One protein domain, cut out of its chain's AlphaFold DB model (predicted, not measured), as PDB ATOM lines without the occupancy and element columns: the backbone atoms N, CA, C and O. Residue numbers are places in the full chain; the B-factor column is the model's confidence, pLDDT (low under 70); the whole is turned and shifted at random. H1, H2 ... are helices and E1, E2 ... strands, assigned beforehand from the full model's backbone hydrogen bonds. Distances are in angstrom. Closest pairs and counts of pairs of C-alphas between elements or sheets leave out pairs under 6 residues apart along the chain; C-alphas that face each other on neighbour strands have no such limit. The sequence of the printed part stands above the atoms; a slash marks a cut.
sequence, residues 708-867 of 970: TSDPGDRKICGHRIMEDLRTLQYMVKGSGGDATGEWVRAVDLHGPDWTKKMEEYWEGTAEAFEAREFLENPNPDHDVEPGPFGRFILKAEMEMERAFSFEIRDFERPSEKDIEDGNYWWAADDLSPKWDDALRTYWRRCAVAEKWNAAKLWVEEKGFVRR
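Overview. This is residues 708 to 867 of the 970 residues of an uncharacterized protein of Neohortaea acidophila (UniProt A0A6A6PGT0). Two small sheets stand end to end: a three-strand meander with helix H1 crossing one face over E1, and beyond it a long hairpin, E4 and E5. H2 bridges from H1 to E4, and the long helix H4 runs from beside E4 past H2 until residues 858 to 863 stick out; residues 815 to 822, with H3, stick out elsewhere. The printed part has 160 residues, with four named helices and five named strands in the order E1 E2 E3 H1 H2 E4 E5 H3 H4 along the chain; the class is mixed, helices and strands, and both sheets, E1 - E2 - E3 and E4 - E5, are antiparallel. It is loose, with a radius of gyration of the C-alphas of 18.8 A, and flat, spanning 62 by 53 by 24 A.

Along the chain. E1, residues 715 to 721, begins at C-alpha 715 (-26.066, 1.958, 92.745); E2 is 728 to 733, E3 742 to 745. H1 is 752 to 764, 17.3 A, and H2 766 to 776. E4, 791 to 799, 22.1 A, bends by 54 degrees at residue 794; E5 is 803 to 810, 22.3 A. H3 is 816 to 820; H4, 833 to 861, 41.6 A, ends at C-alpha 861 (-16.661, 24.081, 83.742).

Arrangement. In the meander, each strand the antiparallel neighbour of the one before, N 717 and O 731 are 2.9 A apart, and N 730 and O 744 2.8 A. H1 is on this sheet; its closest C-alphas to E1 are Tyr 761 and Ile 716, 6.3 A. H1 and H2 touch only at the corner, Trp 762 to Ala 768, 4.9 A between C-alphas. The closest C-alphas of E2 and E5 are Leu 728 and Ala 803, 6.0 A. In hairpin E4 and E5, N 794 and O 807 are 2.8 A apart. H4, with residues 846 to 854 alone, touches H2 at a shallow tilt of 28 degrees, opposite ways; C-alphas 771 and 850 are closest, 6.6 A. H3 and H4 are apart. Every O i to N i+4 pair is within hydrogen-bond range in H1, H2 and H3, and 24 of 25 in H4.

Size, cuts and confidence. The farthest C-alphas, Gly 737 and Lys 817, are 62.7 A apart. The printed part has no cut; links H2 to E4 and H3 to H4 are long. Mean pLDDT of the printed part is 75.3, with 66 residues under 70, among them 778 to 791 and 809 to 839.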
ATOM      1  N   THR A 708     -24.541 -11.360  97.808       52.56
ATOM      2  CA  THR A 708     -25.607 -12.053  97.067       52.56
ATOM      3  C   THR A 708     -27.004 -11.576  97.463       52.56
ATOM      4  O   THR A 708     -27.984 -11.976  96.838       52.56
ATOM      5  N   SER A 709     -27.122 -10.717  98.484       58.78
ATOM      6  CA  SER A 709     -28.330  -9.922  98.696       58.78
ATOM      7  C   SER A 709     -28.636  -9.153  97.414       58.78
ATOM      8  O   SER A 709     -27.768  -8.406  96.955       58.78
ATOM      9  N   ASP A 710     -29.846  -9.338  96.885       72.38
ATOM     10  CA  ASP A 710     -30.306  -8.779  95.612       72.38
ATOM     11  C   ASP A 710     -29.778  -7.341  95.392       72.38
ATOM     12  O   ASP A 710     -29.985  -6.473  96.257       72.38
ATOM     13  N   PRO A 711     -29.064  -7.065  94.278       77.62
ATOM     14  CA  PRO A 711     -28.589  -5.725  93.957       77.62
ATOM     15  C   PRO A 711     -29.692  -4.662  93.972       77.62
ATOM     16  O   PRO A 711     -29.357  -3.492  94.171       77.62
ATOM     17  N   GLY A 712     -30.959  -5.025  93.740       86.25
ATOM     18  CA  GLY A 712     -32.150  -4.192  93.924       86.25
ATOM     19  C   GLY A 712     -31.993  -2.778  93.371       86.25
ATOM     20  O   GLY A 712     -31.525  -2.574  92.250       86.25
ATOM     21  N   ASP A 713     -32.281  -1.774  94.193       88.81
ATOM     22  CA  ASP A 713     -32.088  -0.363  93.835       88.81
ATOM     23  C   ASP A 713     -30.661   0.172  94.093       88.81
ATOM     24  O   ASP A 713     -30.400   1.358  93.871       88.81
ATOM     25  N   ARG A 714     -29.728  -0.647  94.609       93.69
ATOM     26  CA  ARG A 714     -28.373  -0.183  94.970       93.69
ATOM     27  C   ARG A 714     -27.624   0.310  93.733       93.69
ATOM     28  O   ARG A 714     -27.739  -0.294  92.665       93.69
ATOM     29  N   LYS A 715     -26.821   1.369  93.865       95.19
ATOM     30  CA  LYS A 715     -26.066   1.958  92.745       95.19
ATOM     31  C   LYS A 715     -24.581   2.056  93.051       95.19
ATOM     32  O   LYS A 715     -24.197   2.473  94.142       95.19
ATOM     33  N   ILE A 716     -23.762   1.714  92.061       96.12
ATOM     34  CA  ILE A 716     -22.337   2.039  92.052       96.12
ATOM     35  C   ILE A 716     -22.211   3.542  91.772       96.12
ATOM     36  O   ILE A 716     -22.862   4.067  90.871       96.12
ATOM     37  N   CYS A 717     -21.417   4.252  92.573       95.31
ATOM     38  CA  CYS A 717     -21.246   5.706  92.462       95.31
ATOM     39  C   CYS A 717     -19.781   6.165  92.553       95.31
ATOM     40  O   CYS A 717     -19.514   7.314  92.899       95.31
ATOM     41  N   GLY A 718     -18.840   5.255  92.316       95.62
ATOM     42  CA  GLY A 718     -17.403   5.498  92.394       95.62
ATOM     43  C   GLY A 718     -16.630   4.183  92.382       95.62
ATOM     44  O   GLY A 718     -17.160   3.156  92.810       95.62
ATOM     45  N   HIS A 719     -15.379   4.222  91.936       95.88
ATOM     46  CA  HIS A 719     -14.449   3.098  91.988       95.88
ATOM     47  C   HIS A 719     -13.157   3.505  92.717       95.88
ATOM     48  O   HIS A 719     -12.899   4.688  92.937       95.88
ATOM     49  N   ARG A 720     -12.357   2.520  93.131       94.00
ATOM     50  CA  ARG A 720     -10.963   2.693  93.558       94.00
ATOM     51  C   ARG A 720     -10.188   1.398  93.358       94.00
ATOM     52  O   ARG A 720     -10.748   0.313  93.492       94.00
ATOM     53  N   ILE A 721      -8.894   1.516  93.109       89.94
ATOM     54  CA  ILE A 721      -7.988   0.375  92.955       89.94
ATOM     55  C   ILE A 721      -7.316   0.103  94.302       89.94
ATOM     56  O   ILE A 721      -6.991   1.040  95.038       89.94
ATOM     57  N   MET A 722      -7.172  -1.170  94.662       89.81
ATOM     58  CA  MET A 722      -6.656  -1.586  95.967       89.81
ATOM     59  C   MET A 722      -5.126  -1.547  96.057       89.81
ATOM     60  O   MET A 722      -4.415  -1.454  95.059       89.81
ATOM     61  N   GLU A 723      -4.600  -1.657  97.282       80.56
ATOM     62  CA  GLU A 723      -3.151  -1.737  97.543       80.56
ATOM     63  C   GLU A 723      -2.493  -3.012  96.978       80.56
ATOM     64  O   GLU A 723      -1.269  -3.051  96.850       80.56
ATOM     65  N   ASP A 724      -3.300  -4.025  96.626       81.81
ATOM     66  CA  ASP A 724      -2.898  -5.229  95.881       81.81
ATOM     67  C   ASP A 724      -2.835  -5.027  94.358       81.81
ATOM     68  O   ASP A 724      -2.353  -5.907  93.649       81.81
ATOM     69  N   LEU A 725      -3.257  -3.855  93.859       79.44
ATOM     70  CA  LEU A 725      -3.032  -3.364  92.493       79.44
ATOM     71  C   LEU A 725      -3.748  -4.152  91.384       79.44
ATOM     72  O   LEU A 725      -3.737  -3.704  90.239       79.44
ATOM     73  N   ARG A 726      -4.370  -5.289  91.713       82.62
ATOM     74  CA  ARG A 726      -5.118  -6.167  90.802       82.62
ATOM     75  C   ARG A 726      -6.621  -6.139  91.071       82.62
ATOM     76  O   ARG A 726      -7.396  -6.356  90.146       82.62
ATOM     77  N   THR A 727      -7.053  -5.879  92.311       86.38
ATOM     78  CA  THR A 727      -8.481  -5.838  92.658       86.38
ATOM     79  C   THR A 727      -9.035  -4.416  92.660       86.38
ATOM     80  O   THR A 727      -8.407  -3.455  93.121       86.38
ATOM     81  N   LEU A 728     -10.261  -4.287  92.157       91.75
ATOM     82  CA  LEU A 728     -11.028  -3.052  92.185       91.75
ATOM     83  C   LEU A 728     -12.082  -3.104  93.302       91.75
ATOM     84  O   LEU A 728     -12.643  -4.155  93.624       91.75
ATOM     85  N   GLN A 729     -12.354  -1.955  93.915       95.88
ATOM     86  CA  GLN A 729     -13.473  -1.738  94.826       95.88
ATOM     87  C   GLN A 729     -14.433  -0.699  94.255       95.88
ATOM     88  O   GLN A 729     -14.010   0.338  93.747       95.88
ATOM     89  N   TYR A 730     -15.727  -0.945  94.419       96.38
ATOM     90  CA  TYR A 730     -16.800  -0.030  94.054       96.38
ATOM     91  C   TYR A 730     -17.443   0.570  95.304       96.38
ATOM     92  O   TYR A 730     -17.659  -0.125  96.298       96.38
ATOM     93  N   MET A 731     -17.776   1.861  95.251       96.81
ATOM     94  CA  MET A 731     -18.622   2.501  96.256       96.81
ATOM     95  C   MET A 731     -20.083   2.223  95.902       96.81
ATOM     96  O   MET A 731     -20.628   2.809  94.965       96.81
ATOM     97  N   VAL A 732     -20.709   1.330  96.660       96.56
ATOM     98  CA  VAL A 732     -22.108   0.927  96.517       96.56
ATOM     99  C   VAL A 732     -22.962   1.727  97.498       96.56
ATOM    100  O   VAL A 732     -22.784   1.623  98.709       96.56
ATOM    101  N   LYS A 733     -23.925   2.505  96.996       95.44
ATOM    102  CA  LYS A 733     -24.942   3.181  97.820       95.44
ATOM    103  C   LYS A 733     -26.268   2.433  97.780       95.44
ATOM    104  O   LYS A 733     -26.700   1.982  96.718       95.44
ATOM    105  N   GLY A 734     -26.915   2.325  98.939       93.50
ATOM    106  CA  GLY A 734     -28.307   1.891  99.047       93.50
ATOM    107  C   GLY A 734     -29.277   2.957  98.530       93.50
ATOM    108  O   GLY A 734     -28.919   4.127  98.406       93.50
ATOM    109  N   SER A 735     -30.515   2.561  98.234       83.19
ATOM    110  CA  SER A 735     -31.576   3.491  97.817       83.19
ATOM    111  C   SER A 735     -32.257   4.222  98.971       83.19
ATOM    112  O   SER A 735     -32.791   5.308  98.760       83.19
ATOM    113  N   GLY A 736     -32.217   3.658 100.183       81.06
ATOM    114  CA  GLY A 736     -32.934   4.130 101.375       81.06
ATOM    115  C   GLY A 736     -32.455   5.456 101.981       81.06
ATOM    116  O   GLY A 736     -32.642   5.676 103.169       81.06
ATOM    117  N   GLY A 737     -31.802   6.326 101.208       76.44
ATOM    118  CA  GLY A 737     -31.292   7.621 101.675       76.44
ATOM    119  C   GLY A 737     -29.977   7.565 102.462       76.44
ATOM    120  O   GLY A 737     -29.379   8.618 102.683       76.44
ATOM    121  N   ASP A 738     -29.488   6.374 102.823       76.44
ATOM    122  CA  ASP A 738     -28.193   6.177 103.483       76.44
ATOM    123  C   ASP A 738     -27.037   6.714 102.622       76.44
ATOM    124  O   ASP A 738     -26.530   6.066 101.702       76.44
ATOM    125  N   ALA A 739     -26.589   7.929 102.945       78.19
ATOM    126  CA  ALA A 739     -25.489   8.604 102.258       78.19
ATOM    127  C   ALA A 739     -24.139   7.870 102.417       78.19
ATOM    128  O   ALA A 739     -23.209   8.092 101.633       78.19
ATOM    129  N   THR A 740     -24.037   6.986 103.414       87.81
ATOM    130  CA  THR A 740     -22.909   6.090 103.681       87.81
ATOM    131  C   THR A 740     -22.852   4.955 102.659       87.81
ATOM    132  O   THR A 740     -23.303   3.841 102.915       87.81
ATOM    133  N   GLY A 741     -22.269   5.237 101.492       93.00
ATOM    134  CA  GLY A 741     -21.902   4.194 100.533       93.00
ATOM    135  C   GLY A 741     -20.824   3.265 101.095       93.00
ATOM    136  O   GLY A 741     -19.834   3.732 101.662       93.00
ATOM    137  N   GLU A 742     -21.003   1.960 100.916       95.50
ATOM    138  CA  GLU A 742     -20.047   0.931 101.323       95.50
ATOM    139  C   GLU A 742     -19.014   0.689 100.212       95.50
ATOM    140  O   GLU A 742     -19.353   0.654  99.031       95.50
ATOM    141  N   TRP A 743     -17.744   0.508 100.581       96.00
ATOM    142  CA  TRP A 743     -16.694   0.100  99.646       96.00
ATOM    143  C   TRP A 743     -16.613  -1.426  99.576       96.00
ATOM    144  O   TRP A 743     -16.016  -2.061 100.446       96.00
ATOM    145  N   VAL A 744     -17.191  -1.998  98.524       95.75
ATOM    146  CA  VAL A 744     -17.257  -3.446  98.286       95.75
ATOM    147  C   VAL A 744     -16.221  -3.834  97.228       95.75
ATOM    148  O   VAL A 744     -16.005  -3.074  96.283       95.75
ATOM    149  N   ARG A 745     -15.559  -4.994  97.342       94.75
ATOM    150  CA  ARG A 745     -14.679  -5.480  96.259       94.75
ATOM    151  C   ARG A 745     -15.530  -5.894  95.072       94.75
ATOM    152  O   ARG A 745     -16.557  -6.535  95.249       94.75
ATOM    153  N   ALA A 746     -15.088  -5.585  93.861       94.12
ATOM    154  CA  ALA A 746     -15.795  -5.995  92.656       94.12
ATOM    155  C   ALA A 746     -15.881  -7.533  92.550       94.12
ATOM    156  O   ALA A 746     -16.914  -8.070  92.153       94.12
ATOM    157  N   VAL A 747     -14.866  -8.247  93.053       91.81
ATOM    158  CA  VAL A 747     -14.888  -9.711  93.235       91.81
ATOM    159  C   VAL A 747     -15.902 -10.221  94.275       91.81
ATOM    160  O   VAL A 747     -16.178 -11.407  94.272       91.81
ATOM    161  N   ASP A 748     -16.477  -9.376  95.142       93.81
ATOM    162  CA  ASP A 748     -17.595  -9.757  96.031       93.81
ATOM    163  C   ASP A 748     -18.978  -9.465  95.394       93.81
ATOM    164  O   ASP A 748     -20.011  -9.876  95.929       93.81
ATOM    165  N   LEU A 749     -19.016  -8.745  94.263       93.62
ATOM    166  CA  LEU A 749     -20.225  -8.305  93.555       93.62
ATOM    167  C   LEU A 749     -20.508  -9.226  92.353       93.62
ATOM    168  O   LEU A 749     -20.359  -8.849  91.186       93.62
ATOM    169  N   HIS A 750     -20.875 -10.475  92.636       91.69
ATOM    170  CA  HIS A 750     -21.207 -11.492  91.629       91.69
ATOM    171  C   HIS A 750     -22.671 -11.429  91.162       91.69
ATOM    172  O   HIS A 750     -23.553 -11.025  91.913       91.69
ATOM    173  N   GLY A 751     -22.939 -11.920  89.950       94.19
ATOM    174  CA  GLY A 751     -24.288 -12.049  89.380       94.19
ATOM    175  C   GLY A 751     -24.550 -11.088  88.211       94.19
ATOM    176  O   GLY A 751     -23.857 -10.073  88.087       94.19
ATOM    177  N   PRO A 752     -25.530 -11.400  87.338       93.06
ATOM    178  CA  PRO A 752     -25.761 -10.668  86.091       93.06
ATOM    179  C   PRO A 752     -26.138  -9.205  86.340       93.06
ATOM    180  O   PRO A 752     -25.588  -8.315  85.701       93.06
ATOM    181  N   ASP A 753     -26.994  -8.937  87.326       94.62
ATOM    182  CA  ASP A 753     -27.427  -7.583  87.677       94.62
ATOM    183  C   ASP A 753     -26.301  -6.731  88.281       94.62
ATOM    184  O   ASP A 753     -26.284  -5.514  88.100       94.62
ATOM    185  N   TRP A 754     -25.326  -7.349  88.961       95.00
ATOM    186  CA  TRP A 754     -24.119  -6.647  89.404       95.00
ATOM    187  C   TRP A 754     -23.166  -6.365  88.240       95.00
ATOM    188  O   TRP A 754     -22.666  -5.247  88.166       95.00
ATOM    189  N   THR A 755     -22.970  -7.306  87.304       94.38
ATOM    190  CA  THR A 755     -22.206  -7.050  86.065       94.38
ATOM    191  C   THR A 755     -22.822  -5.888  85.285       94.38
ATOM    192  O   THR A 755     -22.143  -4.902  85.014       94.38
ATOM    193  N   LYS A 756     -24.140  -5.925  85.054       95.12
ATOM    194  CA  LYS A 756     -24.881  -4.860  84.368       95.12
ATOM    195  C   LYS A 756     -24.760  -3.502  85.064       95.12
ATOM    196  O   LYS A 756     -24.694  -2.477  84.399       95.12
ATOM    197  N   LYS A 757     -24.682  -3.465  86.399       95.38
ATOM    198  CA  LYS A 757     -24.447  -2.222  87.160       95.38
ATOM    199  C   LYS A 757     -23.006  -1.710  87.089       95.38
ATOM    200  O   LYS A 757     -22.799  -0.519  87.306       95.38
ATOM    201  N   MET A 758     -22.028  -2.570  86.805       95.50
ATOM    202  CA  MET A 758     -20.644  -2.163  86.524       95.50
ATOM    203  C   MET A 758     -20.536  -1.589  85.108       95.50
ATOM    204  O   MET A 758     -19.996  -0.499  84.939       95.50
ATOM    205  N   GLU A 759     -21.146  -2.254  84.122       94.00
ATOM    206  CA  GLU A 759     -21.308  -1.757  82.746       94.00
ATOM    207  C   GLU A 759     -22.009  -0.382  82.742       94.00
ATOM    208  O   GLU A 759     -21.435   0.606  82.287       94.00
ATOM    209  N   GLU A 760     -23.187  -0.268  83.374       95.12
ATOM    210  CA  GLU A 760     -23.925   0.997  83.535       95.12
ATOM    211  C   GLU A 760     -23.140   2.081  84.295       95.12
ATOM    212  O   GLU A 760     -23.404   3.267  84.100       95.12
ATOM    213  N   TYR A 761     -22.192   1.719  85.166       95.62
ATOM    214  CA  TYR A 761     -21.340   2.691  85.856       95.62
ATOM    215  C   TYR A 761     -20.243   3.241  84.935       95.62
ATOM    216  O   TYR A 761     -20.066   4.462  84.863       95.62
ATOM    217  N   TRP A 762     -19.540   2.357  84.220       94.69
ATOM    218  CA  TRP A 762     -18.472   2.730  83.292       94.69
ATOM    219  C   TRP A 762     -18.995   3.475  82.057       94.69
ATOM    220  O   TRP A 762     -18.376   4.447  81.632       94.69
ATOM    221  N   GLU A 763     -20.147   3.076  81.509       92.62
ATOM    222  CA  GLU A 763     -20.806   3.795  80.408       92.62
ATOM    223  C   GLU A 763     -21.550   5.056  80.885       92.62
ATOM    224  O   GLU A 763     -21.654   6.046  80.157       92.62
ATOM    225  N   GLY A 764     -22.103   5.034  82.103       90.88
ATOM    226  CA  GLY A 764     -23.065   6.034  82.576       90.88
ATOM    227  C   GLY A 764     -22.474   7.365  83.040       90.88
ATOM    228  O   GLY A 764     -23.228   8.324  83.227       90.88
ATOM    229  N   THR A 765     -21.154   7.467  83.230       88.12
ATOM    230  CA  THR A 765     -20.495   8.732  83.598       88.12
ATOM    231  C   THR A 765     -19.214   8.954  82.800       88.12
ATOM    232  O   THR A 765     -18.395   8.054  82.665       88.12
ATOM    233  N   ALA A 766     -19.008  10.181  82.309       87.62
ATOM    234  CA  ALA A 766     -17.812  10.528  81.535       87.62
ATOM    235  C   ALA A 766     -16.511  10.373  82.344       87.62
ATOM    236  O   ALA A 766     -15.492  10.002  81.783       87.62
ATOM    237  N   GLU A 767     -16.555  10.599  83.661       85.81
ATOM    238  CA  GLU A 767     -15.422  10.385  84.570       85.81
ATOM    239  C   GLU A 767     -15.051   8.896  84.679       85.81
ATOM    240  O   GLU A 767     -13.873   8.556  84.622       85.81
ATOM    241  N   ALA A 768     -16.040   7.997  84.760       88.31
ATOM    242  CA  ALA A 768     -15.787   6.560  84.728       88.31
ATOM    243  C   ALA A 768     -15.335   6.092  83.333       88.31
ATOM    244  O   ALA A 768     -14.424   5.278  83.250       88.31
ATOM    245  N   PHE A 769     -15.891   6.637  82.246       88.38
ATOM    246  CA  PHE A 769     -15.452   6.318  80.885       88.38
ATOM    247  C   PHE A 769     -14.002   6.764  80.617       88.38
ATOM    248  O   PHE A 769     -13.194   5.954  80.174       88.38
ATOM    249  N   GLU A 770     -13.644   8.018  80.932       86.06
ATOM    250  CA  GLU A 770     -12.263   8.521  80.814       86.06
ATOM    251  C   GLU A 770     -11.298   7.736  81.709       86.06
ATOM    252  O   GLU A 770     -10.169   7.461  81.302       86.06
ATOM    253  N   ALA A 771     -11.734   7.350  82.917       85.00
ATOM    254  CA  ALA A 771     -10.962   6.447  83.755       85.00
ATOM    255  C   ALA A 771     -10.760   5.109  83.035       85.00
ATOM    256  O   ALA A 771      -9.617   4.750  82.790       85.00
ATOM    257  N   ARG A 772     -11.829   4.413  82.623       88.31
ATOM    258  CA  ARG A 772     -11.775   3.120  81.920       88.31
ATOM    259  C   ARG A 772     -10.852   3.142  80.703       88.31
ATOM    260  O   ARG A 772     -10.013   2.256  80.593       88.31
ATOM    261  N   GLU A 773     -10.958   4.150  79.839       87.62
ATOM    262  CA  GLU A 773     -10.074   4.309  78.675       87.62
ATOM    263  C   GLU A 773      -8.596   4.410  79.098       87.62
ATOM    264  O   GLU A 773      -7.730   3.794  78.478       87.62
ATOM    265  N   PHE A 774      -8.303   5.108  80.201       80.94
ATOM    266  CA  PHE A 774      -6.961   5.201  80.788       80.94
ATOM    267  C   PHE A 774      -6.503   3.910  81.506       80.94
ATOM    268  O   PHE A 774      -5.308   3.604  81.536       80.94
ATOM    269  N   LEU A 775      -7.429   3.151  82.108       82.44
ATOM    270  CA  LEU A 775      -7.147   1.836  82.696       82.44
ATOM    271  C   LEU A 775      -6.746   0.859  81.580       82.44
ATOM    272  O   LEU A 775      -5.683   0.247  81.647       82.44
ATOM    273  N   GLU A 776      -7.575   0.755  80.539       83.75
ATOM    274  CA  GLU A 776      -7.395  -0.182  79.427       83.75
ATOM    275  C   GLU A 776      -6.193   0.181  78.541       83.75
ATOM    276  O   GLU A 776      -5.446  -0.706  78.120       83.75
ATOM    277  N   ASN A 777      -5.957   1.480  78.312       83.38
ATOM    278  CA  ASN A 777      -4.819   1.999  77.556       83.38
ATOM    279  C   ASN A 777      -3.848   2.795  78.463       83.38
ATOM    280  O   ASN A 777      -3.906   4.027  78.513       83.38
ATOM    281  N   PRO A 778      -2.925   2.117  79.176       68.50
ATOM    282  CA  PRO A 778      -2.038   2.726  80.175       68.50
ATOM    283  C   PRO A 778      -0.995   3.701  79.603       68.50
ATOM    284  O   PRO A 778      -0.449   4.514  80.351       68.50
ATOM    285  N   ASN A 779      -0.679   3.593  78.308       68.44
ATOM    286  CA  ASN A 779       0.286   4.431  77.592       68.44
ATOM    287  C   ASN A 779      -0.259   4.733  76.176       68.44
ATOM    288  O   ASN A 779       0.216   4.134  75.205       68.44
ATOM    289  N   PRO A 780      -1.250   5.643  76.046       58.75
ATOM    290  CA  PRO A 780      -1.881   5.953  74.758       58.75
ATOM    291  C   PRO A 780      -0.900   6.601  73.774       58.75
ATOM    292  O   PRO A 780      -0.999   6.385  72.568       58.75
ATOM    293  N   ASP A 781       0.087   7.331  74.299       61.75
ATOM    294  CA  ASP A 781       1.285   7.741  73.578       61.75
ATOM    295  C   ASP A 781       2.385   6.689  73.822       61.75
ATOM    296  O   ASP A 781       2.937   6.596  74.920       61.75
ATOM    297  N   HIS A 782       2.743   5.897  72.806       52.50
ATOM    298  CA  HIS A 782       3.800   4.875  72.918       52.50
ATOM    299  C   HIS A 782       5.227   5.447  73.094       52.50
ATOM    300  O   HIS A 782       6.172   4.685  73.293       52.50
ATOM    301  N   ASP A 783       5.387   6.774  73.060       53.12
ATOM    302  CA  ASP A 783       6.660   7.495  73.212       53.12
ATOM    303  C   ASP A 783       7.072   7.742  74.684       53.12
ATOM    304  O   ASP A 783       8.063   8.424  74.955       53.12
ATOM    305  N   VAL A 784       6.323   7.219  75.666       54.94
ATOM    306  CA  VAL A 784       6.685   7.328  77.090       54.94
ATOM    307  C   VAL A 784       7.981   6.555  77.363       54.94
ATOM    308  O   VAL A 784       8.013   5.327  77.275       54.94
ATOM    309  N   GLU A 785       9.044   7.274  77.753       50.28
ATOM    310  CA  GLU A 785      10.318   6.665  78.159       50.28
ATOM    311  C   GLU A 785      10.089   5.549  79.198       50.28
ATOM    312  O   GLU A 785       9.302   5.732  80.141       50.28
ATOM    313  N   PRO A 786      10.774   4.395  79.064       53.62
ATOM    314  CA  PRO A 786      10.571   3.270  79.962       53.62
ATOM    315  C   PRO A 786      10.785   3.665  81.424       53.62
ATOM    316  O   PRO A 786      11.683   4.437  81.766       53.62
ATOM    317  N   GLY A 787       9.980   3.077  82.315       54.88
ATOM    318  CA  GLY A 787      10.217   3.188  83.753       54.88
ATOM    319  C   GLY A 787      11.630   2.705  84.128       54.88
ATOM    320  O   GLY A 787      12.236   1.950  83.365       54.88
ATOM    321  N   PRO A 788      12.152   3.062  85.319       47.22
ATOM    322  CA  PRO A 788      13.558   2.864  85.719       47.22
ATOM    323  C   PRO A 788      14.042   1.398  85.817       47.22
ATOM    324  O   PRO A 788      15.155   1.148  86.270       47.22
ATOM    325  N   PHE A 789      13.223   0.437  85.388       52.16
ATOM    326  CA  PHE A 789      13.524  -0.991  85.296       52.16
ATOM    327  C   PHE A 789      13.407  -1.546  83.866       52.16
ATOM    328  O   PHE A 789      13.430  -2.758  83.697       52.16
ATOM    329  N   GLY A 790      13.227  -0.695  82.846       58.91
ATOM    330  CA  GLY A 790      12.996  -1.152  81.473       58.91
ATOM    331  C   GLY A 790      11.676  -1.912  81.327       58.91
ATOM    332  O   GLY A 790      11.618  -2.920  80.641       58.91
ATOM    333  N   ARG A 791      10.626  -1.511  82.040       64.12
ATOM    334  CA  ARG A 791       9.378  -2.280  82.112       64.12
ATOM    335  C   ARG A 791       8.177  -1.365  81.959       64.12
ATOM    336  O   ARG A 791       8.119  -0.316  82.608       64.12
ATOM    337  N   PHE A 792       7.235  -1.768  81.116       70.44
ATOM    338  CA  PHE A 792       5.974  -1.060  80.915       70.44
ATOM    339  C   PHE A 792       4.807  -2.009  80.651       70.44
ATOM    340  O   PHE A 792       4.925  -3.023  79.963       70.44
ATOM    341  N   ILE A 793       3.672  -1.631  81.231       72.25
ATOM    342  CA  ILE A 793       2.363  -2.224  80.985       72.25
ATOM    343  C   ILE A 793       1.910  -1.705  79.621       72.25
ATOM    344  O   ILE A 793       1.862  -0.490  79.408       72.25
ATOM    345  N   LEU A 794       1.627  -2.622  78.702       70.62
ATOM    346  CA  LEU A 794       1.100  -2.313  77.375       70.62
ATOM    347  C   LEU A 794      -0.410  -2.086  77.432       70.62
ATOM    348  O   LEU A 794      -0.920  -1.155  76.817       70.62
ATOM    349  N   LYS A 795      -1.093  -2.928  78.210       74.00
ATOM    350  CA  LYS A 795      -2.544  -2.990  78.380       74.00
ATOM    351  C   LYS A 795      -2.843  -3.470  79.800       74.00
ATOM    352  O   LYS A 795      -2.161  -4.378  80.281       74.00
ATOM    353  N   ALA A 796      -3.852  -2.909  80.457       79.88
ATOM    354  CA  ALA A 796      -4.521  -3.605  81.558       79.88
ATOM    355  C   ALA A 796      -5.884  -4.076  81.045       79.88
ATOM    356  O   ALA A 796      -6.655  -3.283  80.518       79.88
ATOM    357  N   GLU A 797      -6.179  -5.365  81.136       82.31
ATOM    358  CA  GLU A 797      -7.466  -5.910  80.712       82.31
ATOM    359  C   GLU A 797      -8.383  -5.994  81.933       82.31
ATOM    360  O   GLU A 797      -8.032  -6.605  82.945       82.31
ATOM    361  N   MET A 798      -9.537  -5.320  81.872       83.38
ATOM    362  CA  MET A 798     -10.474  -5.284  82.995       83.38
ATOM    363  C   MET A 798     -11.408  -6.495  82.944       83.38
ATOM    364  O   MET A 798     -12.484  -6.473  82.348       83.38
ATOM    365  N   GLU A 799     -10.974  -7.585  83.568       84.25
ATOM    366  CA  GLU A 799     -11.659  -8.873  83.537       84.25
ATOM    367  C   GLU A 799     -13.029  -8.794  84.213       84.25
ATOM    368  O   GLU A 799     -13.143  -8.658  85.435       84.25
ATOM    369  N   MET A 800     -14.083  -8.884  83.393       84.62
ATOM    370  CA  MET A 800     -15.490  -8.859  83.812       84.62
ATOM    371  C   MET A 800     -15.842  -7.669  84.724       84.62
ATOM    372  O   MET A 800     -16.687  -7.816  85.610       84.62
ATOM    373  N   GLU A 801     -15.172  -6.524  84.536       86.38
ATOM    374  CA  GLU A 801     -15.263  -5.316  85.376       86.38
ATOM    375  C   GLU A 801     -14.834  -5.512  86.852       86.38
ATOM    376  O   GLU A 801     -15.189  -4.721  87.727       86.38
ATOM    377  N   ARG A 802     -14.095  -6.587  87.172       84.62
ATOM    378  CA  ARG A 802     -13.835  -7.015  88.563       84.62
ATOM    379  C   ARG A 802     -12.370  -7.098  88.975       84.62
ATOM    380  O   ARG A 802     -12.064  -6.868  90.150       84.62
ATOM    381  N   ALA A 803     -11.484  -7.413  88.040       84.81
ATOM    382  CA  ALA A 803     -10.047  -7.510  88.264       84.81
ATOM    383  C   ALA A 803      -9.273  -6.877  87.101       84.81
ATOM    384  O   ALA A 803      -9.842  -6.613  86.044       84.81
ATOM    385  N   PHE A 804      -7.978  -6.652  87.305       80.69
ATOM    386  CA  PHE A 804      -7.038  -6.310  86.242       80.69
ATOM    387  C   PHE A 804      -6.044  -7.450  86.042       80.69
ATOM    388  O   PHE A 804      -5.260  -7.752  86.950       80.69
ATOM    389  N   SER A 805      -6.023  -8.020  84.841       80.81
ATOM    390  CA  SER A 805      -4.813  -8.641  84.304       80.81
ATOM    391  C   SER A 805      -4.004  -7.591  83.541       80.81
ATOM    392  O   SER A 805      -4.518  -6.549  83.126       80.81
ATOM    393  N   PHE A 806      -2.698  -7.815  83.414       77.56
ATOM    394  CA  PHE A 806      -1.771  -6.845  82.834       77.56
ATOM    395  C   PHE A 806      -0.926  -7.517  81.758       77.56
ATOM    396  O   PHE A 806      -0.180  -8.449  82.050       77.56
ATOM    397  N   GLU A 807      -0.992  -7.010  80.528       76.50
ATOM    398  CA  GLU A 807      -0.013  -7.335  79.494       76.50
ATOM    399  C   GLU A 807       1.221  -6.458  79.731       76.50
ATOM    400  O   GLU A 807       1.139  -5.225  79.682       76.50
ATOM    401  N   ILE A 808       2.368  -7.073  80.019       71.25
ATOM    402  CA  ILE A 808       3.586  -6.356  80.408       71.25
ATOM    403  C   ILE A 808       4.765  -6.796  79.543       71.25
ATOM    404  O   ILE A 808       4.960  -7.986  79.314       71.25
ATOM    405  N   ARG A 809       5.576  -5.833  79.090       67.56
ATOM    406  CA  ARG A 809       6.854  -6.104  78.415       67.56
ATOM    407  C   ARG A 809       8.052  -5.659  79.239       67.56
ATOM    408  O   ARG A 809       8.061  -4.570  79.823       67.56
ATOM    409  N   ASP A 810       9.092  -6.476  79.145       64.50
ATOM    410  CA  ASP A 810      10.459  -6.164  79.543       64.50
ATOM    411  C   ASP A 810      11.269  -5.633  78.346       64.50
ATOM    412  O   ASP A 810      11.131  -6.105  77.218       64.50
ATOM    413  N   PHE A 811      12.155  -4.670  78.609       52.56
ATOM    414  CA  PHE A 811      13.147  -4.141  77.664       52.56
ATOM    415  C   PHE A 811      14.454  -4.939  77.640       52.56
ATOM    416  O   PHE A 811      15.340  -4.597  76.851       52.56
ATOM    417  N   GLU A 812      14.607  -5.979  78.469       55.16
ATOM    418  CA  GLU A 812      15.637  -6.998  78.246       55.16
ATOM    419  C   GLU A 812      15.263  -7.745  76.968       55.16
ATOM    420  O   GLU A 812      14.651  -8.803  77.031       55.16
ATOM    421  N   ARG A 813      15.570  -7.108  75.822       48.62
ATOM    422  CA  ARG A 813      15.306  -7.540  74.446       48.62
ATOM    423  C   ARG A 813      15.567  -9.041  74.390       48.62
ATOM    424  O   ARG A 813      16.752  -9.396  74.359       48.62
ATOM    425  N   PRO A 814      14.516  -9.885  74.418       53.03
ATOM    426  CA  PRO A 814      14.735 -11.311  74.545       53.03
ATOM    427  C   PRO A 814      15.603 -11.774  73.385       53.03
ATOM    428  O   PRO A 814      15.620 -11.149  72.314       53.03
ATOM    429  N   SER A 815      16.438 -12.771  73.655       60.44
ATOM    430  CA  SER A 815      17.518 -13.120  72.748       60.44
ATOM    431  C   SER A 815      16.953 -13.503  71.383       60.44
ATOM    432  O   SER A 815      15.798 -13.899  71.252       60.44
ATOM    433  N   GLU A 816      17.778 -13.402  70.344       62.16
ATOM    434  CA  GLU A 816      17.369 -13.774  68.982       62.16
ATOM    435  C   GLU A 816      16.817 -15.215  68.943       62.16
ATOM    436  O   GLU A 816      15.865 -15.500  68.225       62.16
ATOM    437  N   LYS A 817      17.306 -16.066  69.857       65.44
ATOM    438  CA  LYS A 817      16.789 -17.405  70.136       65.44
ATOM    439  C   LYS A 817      15.419 -17.432  70.827       65.44
ATOM    440  O   LYS A 817      14.597 -18.258  70.464       65.44
ATOM    441  N   ASP A 818      15.137 -16.559  71.795       64.19
ATOM    442  CA  ASP A 818      13.809 -16.495  72.436       64.19
ATOM    443  C   ASP A 818      12.716 -16.074  71.433       64.19
ATOM    444  O   ASP A 818      11.557 -16.465  71.578       64.19
ATOM    445  N   ILE A 819      13.090 -15.312  70.391       65.88
ATOM    446  CA  ILE A 819      12.219 -14.979  69.249       65.88
ATOM    447  C   ILE A 819      11.945 -16.233  68.407       65.88
ATOM    448  O   ILE A 819      10.794 -16.496  68.063       65.88
ATOM    449  N   GLU A 820      12.987 -17.008  68.087       68.94
ATOM    450  CA  GLU A 820      12.887 -18.258  67.316       68.94
ATOM    451  C   GLU A 820      12.127 -19.367  68.071       68.94
ATOM    452  O   GLU A 820      11.309 -20.063  67.471       68.94
ATOM    453  N   ASP A 821      12.341 -19.493  69.384       68.81
ATOM    454  CA  ASP A 821      11.692 -20.472  70.271       68.81
ATOM    455  C   ASP A 821      10.236 -20.080  70.641       68.81
ATOM    456  O   ASP A 821       9.523 -20.863  71.268       68.81
ATOM    457  N   GLY A 822       9.771 -18.875  70.278       50.41
ATOM    458  CA  GLY A 822       8.367 -18.441  70.378       50.41
ATOM    459  C   GLY A 822       7.827 -18.117  71.784       50.41
ATOM    460  O   GLY A 822       6.681 -17.680  71.910       50.41
ATOM    461  N   ASN A 823       8.631 -18.273  72.840       50.34
ATOM    462  CA  ASN A 823       8.234 -18.171  74.257       50.34
ATOM    463  C   ASN A 823       8.052 -16.723  74.782       50.34
ATOM    464  O   ASN A 823       8.369 -16.414  75.929       50.34
ATOM    465  N   TYR A 824       7.543 -15.816  73.949       53.25
ATOM    466  CA  TYR A 824       7.567 -14.361  74.173       53.25
ATOM    467  C   TYR A 824       6.486 -13.792  75.114       53.25
ATOM    468  O   TYR A 824       6.366 -12.573  75.240       53.25
ATOM    469  N   TRP A 825       5.676 -14.651  75.736       49.91
ATOM    470  CA  TRP A 825       4.448 -14.266  76.436       49.91
ATOM    471  C   TRP A 825       4.431 -14.812  77.864       49.91
ATOM    472  O   TRP A 825       3.856 -15.864  78.141       49.91
ATOM    473  N   TRP A 826       5.057 -14.084  78.789       53.22
ATOM    474  CA  TRP A 826       4.913 -14.361  80.216       53.22
ATOM    475  C   TRP A 826       3.577 -13.797  80.705       53.22
ATOM    476  O   TRP A 826       3.438 -12.584  80.881       53.22
ATOM    477  N   ALA A 827       2.598 -14.675  80.927       47.00
ATOM    478  CA  ALA A 827       1.401 -14.317  81.679       47.00
ATOM    479  C   ALA A 827       1.808 -13.805  83.074       47.00
ATOM    480  O   ALA A 827       2.715 -14.336  83.721       47.00
ATOM    481  N   ALA A 828       1.185 -12.708  83.500       49.84
ATOM    482  CA  ALA A 828       1.608 -11.899  84.641       49.84
ATOM    483  C   ALA A 828       1.122 -12.470  85.989       49.84
ATOM    484  O   ALA A 828       0.576 -11.747  86.830       49.84
ATOM    485  N   ASP A 829       1.306 -13.767  86.205       45.03
ATOM    486  CA  ASP A 829       0.744 -14.467  87.359       45.03
ATOM    487  C   ASP A 829       1.679 -14.331  88.567       45.03
ATOM    488  O   ASP A 829       1.359 -13.598  89.509       45.03
ATOM    489  N   ASP A 830       2.897 -14.879  88.500       51.47
ATOM    490  CA  ASP A 830       3.888 -14.807  89.590       51.47
ATOM    491  C   ASP A 830       4.737 -13.511  89.546       51.47
ATOM    492  O   ASP A 830       5.952 -13.485  89.308       51.47
ATOM    493  N   LEU A 831       4.063 -12.371  89.730       56.88
ATOM    494  CA  LEU A 831       4.692 -11.048  89.730       56.88
ATOM    495  C   LEU A 831       5.562 -10.822  90.981       56.88
ATOM    496  O   LEU A 831       5.099 -10.350  92.015       56.88
ATOM    497  N   SER A 832       6.870 -11.083  90.848       62.84
ATOM    498  CA  SER A 832       7.896 -10.767  91.863       62.84
ATOM    499  C   SER A 832       7.770  -9.340  92.448       62.84
ATOM    500  O   SER A 832       7.388  -8.432  91.712       62.84
ATOM    501  N   PRO A 833       8.215  -9.048  93.691       68.81
ATOM    502  CA  PRO A 833       7.970  -7.756  94.365       68.81
ATOM    503  C   PRO A 833       8.419  -6.471  93.638       68.81
ATOM    504  O   PRO A 833       7.947  -5.383  93.965       68.81
ATOM    505  N   LYS A 834       9.312  -6.563  92.640       64.56
ATOM    506  CA  LYS A 834       9.651  -5.433  91.747       64.56
ATOM    507  C   LYS A 834       8.449  -4.976  90.910       64.56
ATOM    508  O   LYS A 834       8.337  -3.801  90.573       64.56
ATOM    509  N   TRP A 835       7.569  -5.912  90.562       68.44
ATOM    510  CA  TRP A 835       6.354  -5.674  89.800       68.44
ATOM    511  C   TRP A 835       5.267  -5.004  90.632       68.44
ATOM    512  O   TRP A 835       4.642  -4.086  90.117       68.44
ATOM    513  N   ASP A 836       5.114  -5.342  91.917       67.62
ATOM    514  CA  ASP A 836       4.250  -4.573  92.825       67.62
ATOM    515  C   ASP A 836       4.663  -3.092  92.863       67.62
ATOM    516  O   ASP A 836       3.817  -2.203  92.891       67.62
ATOM    517  N   ASP A 837       5.965  -2.795  92.847       69.69
ATOM    518  CA  ASP A 837       6.452  -1.412  92.818       69.69
ATOM    519  C   ASP A 837       6.314  -0.751  91.437       69.69
ATOM    520  O   ASP A 837       6.047   0.452  91.365       69.69
ATOM    521  N   ALA A 838       6.405  -1.513  90.341       66.19
ATOM    522  CA  ALA A 838       6.084  -1.026  88.999       66.19
ATOM    523  C   ALA A 838       4.584  -0.703  88.859       66.19
ATOM    524  O   ALA A 838       4.238   0.399  88.436       66.19
ATOM    525  N   LEU A 839       3.704  -1.603  89.308       68.88
ATOM    526  CA  LEU A 839       2.251  -1.430  89.372       68.88
ATOM    527  C   LEU A 839       1.859  -0.293  90.327       68.88
ATOM    528  O   LEU A 839       1.043   0.546  89.959       68.88
ATOM    529  N   ARG A 840       2.485  -0.165  91.509       73.19
ATOM    530  CA  ARG A 840       2.301   1.000  92.402       73.19
ATOM    531  C   ARG A 840       2.728   2.294  91.721       73.19
ATOM    532  O   ARG A 840       2.090   3.324  91.921       73.19
ATOM    533  N   THR A 841       3.806   2.273  90.940       71.12
ATOM    534  CA  THR A 841       4.292   3.452  90.210       71.12
ATOM    535  C   THR A 841       3.360   3.821  89.057       71.12
ATOM    536  O   THR A 841       3.063   5.003  88.891       71.12
ATOM    537  N   TYR A 842       2.845   2.834  88.321       71.50
ATOM    538  CA  TYR A 842       1.792   3.016  87.325       71.50
ATOM    539  C   TYR A 842       0.522   3.573  87.977       71.50
ATOM    540  O   TYR A 842       0.190   4.721  87.708       71.50
ATOM    541  N   TRP A 843      -0.105   2.879  88.933       72.75
ATOM    542  CA  TRP A 843      -1.352   3.335  89.565       72.75
ATOM    543  C   TRP A 843      -1.245   4.706  90.253       72.75
ATOM    544  O   TRP A 843      -2.213   5.467  90.263       72.75
ATOM    545  N   ARG A 844      -0.060   5.097  90.746       72.44
ATOM    546  CA  ARG A 844       0.206   6.478  91.197       72.44
ATOM    547  C   ARG A 844       0.212   7.498  90.054       72.44
ATOM    548  O   ARG A 844      -0.263   8.609  90.272       72.44
ATOM    549  N   ARG A 845       0.722   7.157  88.864       66.56
ATOM    550  CA  ARG A 845       0.590   7.986  87.650       66.56
ATOM    551  C   ARG A 845      -0.878   8.074  87.218       66.56
ATOM    552  O   ARG A 845      -1.343   9.184  86.983       66.56
ATOM    553  N   CYS A 846      -1.624   6.964  87.218       65.00
ATOM    554  CA  CYS A 846      -3.057   6.936  86.882       65.00
ATOM    555  C   CYS A 846      -3.858   7.865  87.796       65.00
ATOM    556  O   CYS A 846      -4.494   8.800  87.327       65.00
ATOM    557  N   ALA A 847      -3.710   7.707  89.114       67.88
ATOM    558  CA  ALA A 847      -4.382   8.538  90.112       67.88
ATOM    559  C   ALA A 847      -3.879  10.000  90.161       67.88
ATOM    560  O   ALA A 847      -4.389  10.799  90.953       67.88
ATOM    561  N   VAL A 848      -2.864  10.367  89.369       66.06
ATOM    562  CA  VAL A 848      -2.442  11.757  89.114       66.06
ATOM    563  C   VAL A 848      -3.016  12.265  87.785       66.06
ATOM    564  O   VAL A 848      -3.429  13.421  87.732       66.06
ATOM    565  N   ALA A 849      -3.107  11.421  86.753       63.97
ATOM    566  CA  ALA A 849      -3.759  11.726  85.478       63.97
ATOM    567  C   ALA A 849      -5.280  11.916  85.639       63.97
ATOM    568  O   ALA A 849      -5.812  12.937  85.223       63.97
ATOM    569  N   GLU A 850      -5.949  11.015  86.359       65.94
ATOM    570  CA  GLU A 850      -7.349  11.115  86.798       65.94
ATOM    571  C   GLU A 850      -7.614  12.464  87.494       65.94
ATOM    572  O   GLU A 850      -8.463  13.251  87.075       65.94
ATOM    573  N   LYS A 851      -6.807  12.802  88.512       71.75
ATOM    574  CA  LYS A 851      -6.916  14.081  89.235       71.75
ATOM    575  C   LYS A 851      -6.595  15.295  88.363       71.75
ATOM    576  O   LYS A 851      -7.124  16.375  88.619       71.75
ATOM    577  N   TRP A 852      -5.744  15.144  87.348       64.12
ATOM    578  CA  TRP A 852      -5.476  16.189  86.362       64.12
ATOM    579  C   TRP A 852      -6.667  16.393  85.418       64.12
ATOM    580  O   TRP A 852      -7.044  17.541  85.191       64.12
ATOM    581  N   ASN A 853      -7.308  15.323  84.940       62.16
ATOM    582  CA  ASN A 853      -8.516  15.403  84.118       62.16
ATOM    583  C   ASN A 853      -9.681  16.007  84.910       62.16
ATOM    584  O   ASN A 853     -10.266  16.987  84.458       62.16
ATOM    585  N   ALA A 854      -9.937  15.543  86.137       64.88
ATOM    586  CA  ALA A 854     -10.943  16.136  87.021       64.88
ATOM    587  C   ALA A 854     -10.675  17.633  87.294       64.88
ATOM    588  O   ALA A 854     -11.583  18.463  87.215       64.88
ATOM    589  N   ALA A 855      -9.416  18.021  87.545       62.84
ATOM    590  CA  ALA A 855      -9.041  19.426  87.727       62.84
ATOM    591  C   ALA A 855      -9.177  20.260  86.439       62.84
ATOM    592  O   ALA A 855      -9.591  21.419  86.502       62.84
ATOM    593  N   LYS A 856      -8.858  19.688  85.272       66.81
ATOM    594  CA  LYS A 856      -9.031  20.308  83.949       66.81
ATOM    595  C   LYS A 856     -10.513  20.534  83.647       66.81
ATOM    596  O   LYS A 856     -10.892  21.665  83.350       66.81
ATOM    597  N   LEU A 857     -11.345  19.502  83.794       65.38
ATOM    598  CA  LEU A 857     -12.797  19.573  83.617       65.38
ATOM    599  C   LEU A 857     -13.409  20.627  84.549       65.38
ATOM    600  O   LEU A 857     -14.197  21.451  84.097       65.38
ATOM    601  N   TRP A 858     -12.978  20.698  85.813       72.50
ATOM    602  CA  TRP A 858     -13.404  21.751  86.743       72.50
ATOM    603  C   TRP A 858     -12.958  23.160  86.304       72.50
ATOM    604  O   TRP A 858     -13.741  24.108  86.371       72.50
ATOM    605  N   VAL A 859     -11.724  23.329  85.815       66.88
ATOM    606  CA  VAL A 859     -11.214  24.612  85.282       66.88
ATOM    607  C   VAL A 859     -11.994  25.073  84.043       66.88
ATOM    608  O   VAL A 859     -12.241  26.274  83.884       66.88
ATOM    609  N   GLU A 860     -12.394  24.134  83.186       69.50
ATOM    610  CA  GLU A 860     -13.203  24.377  81.989       69.50
ATOM    611  C   GLU A 860     -14.667  24.689  82.356       69.50
ATOM    612  O   GLU A 860     -15.197  25.712  81.921       69.50
ATOM    613  N   GLU A 861     -15.285  23.904  83.245       72.38
ATOM    614  CA  GLU A 861     -16.661  24.081  83.742       72.38
ATOM    615  C   GLU A 861     -16.839  25.394  84.522       72.38
ATOM    616  O   GLU A 861     -17.820  26.113  84.320       72.38
ATOM    617  N   LYS A 862     -15.860  25.780  85.354       75.19
ATOM    618  CA  LYS A 862     -15.856  27.082  86.050       75.19
ATOM    619  C   LYS A 862     -15.346  28.243  85.178       75.19
ATOM    620  O   LYS A 862     -15.273  29.377  85.656       75.19
ATOM    621  N   GLY A 863     -15.006  28.002  83.909       66.81
ATOM    622  CA  GLY A 863     -14.696  29.045  82.926       66.81
ATOM    623  C   GLY A 863     -13.416  29.850  83.191       66.81
ATOM    624  O   GLY A 863     -13.311  30.993  82.737       66.81
ATOM    625  N   PHE A 864     -12.429  29.290  83.900       53.97
ATOM    626  CA  PHE A 864     -11.189  30.000  84.266       53.97
ATOM    627  C   PHE A 864     -10.276  30.328  83.068       53.97
ATOM    628  O   PHE A 864      -9.387  31.179  83.171       53.97
ATOM    629  N   VAL A 865     -10.507  29.707  81.907       49.72
ATOM    630  CA  VAL A 865      -9.712  29.861  80.677       49.72
ATOM    631  C   VAL A 865      -9.983  31.209  79.977       49.72
ATOM    632  O   VAL A 865     -10.524  31.245  78.870       49.72
ATOM    633  N   ARG A 866      -9.632  32.346  80.612       48.16
ATOM    634  CA  ARG A 866      -9.625  33.673  79.943       48.16
ATOM    635  C   ARG A 866      -8.874  34.845  80.592       48.16
ATOM    636  O   ARG A 866      -8.980  35.950  80.061       48.16
ATOM    637  N   ARG A 867      -8.125  34.675  81.691       48.72
ATOM    638  CA  ARG A 867      -7.318  35.770  82.281       48.72
ATOM    639  C   ARG A 867      -5.842  35.398  82.401       48.72
ATOM    640  O   ARG A 867      -5.493  34.358  82.948       48.72
TER     641      ARG A 867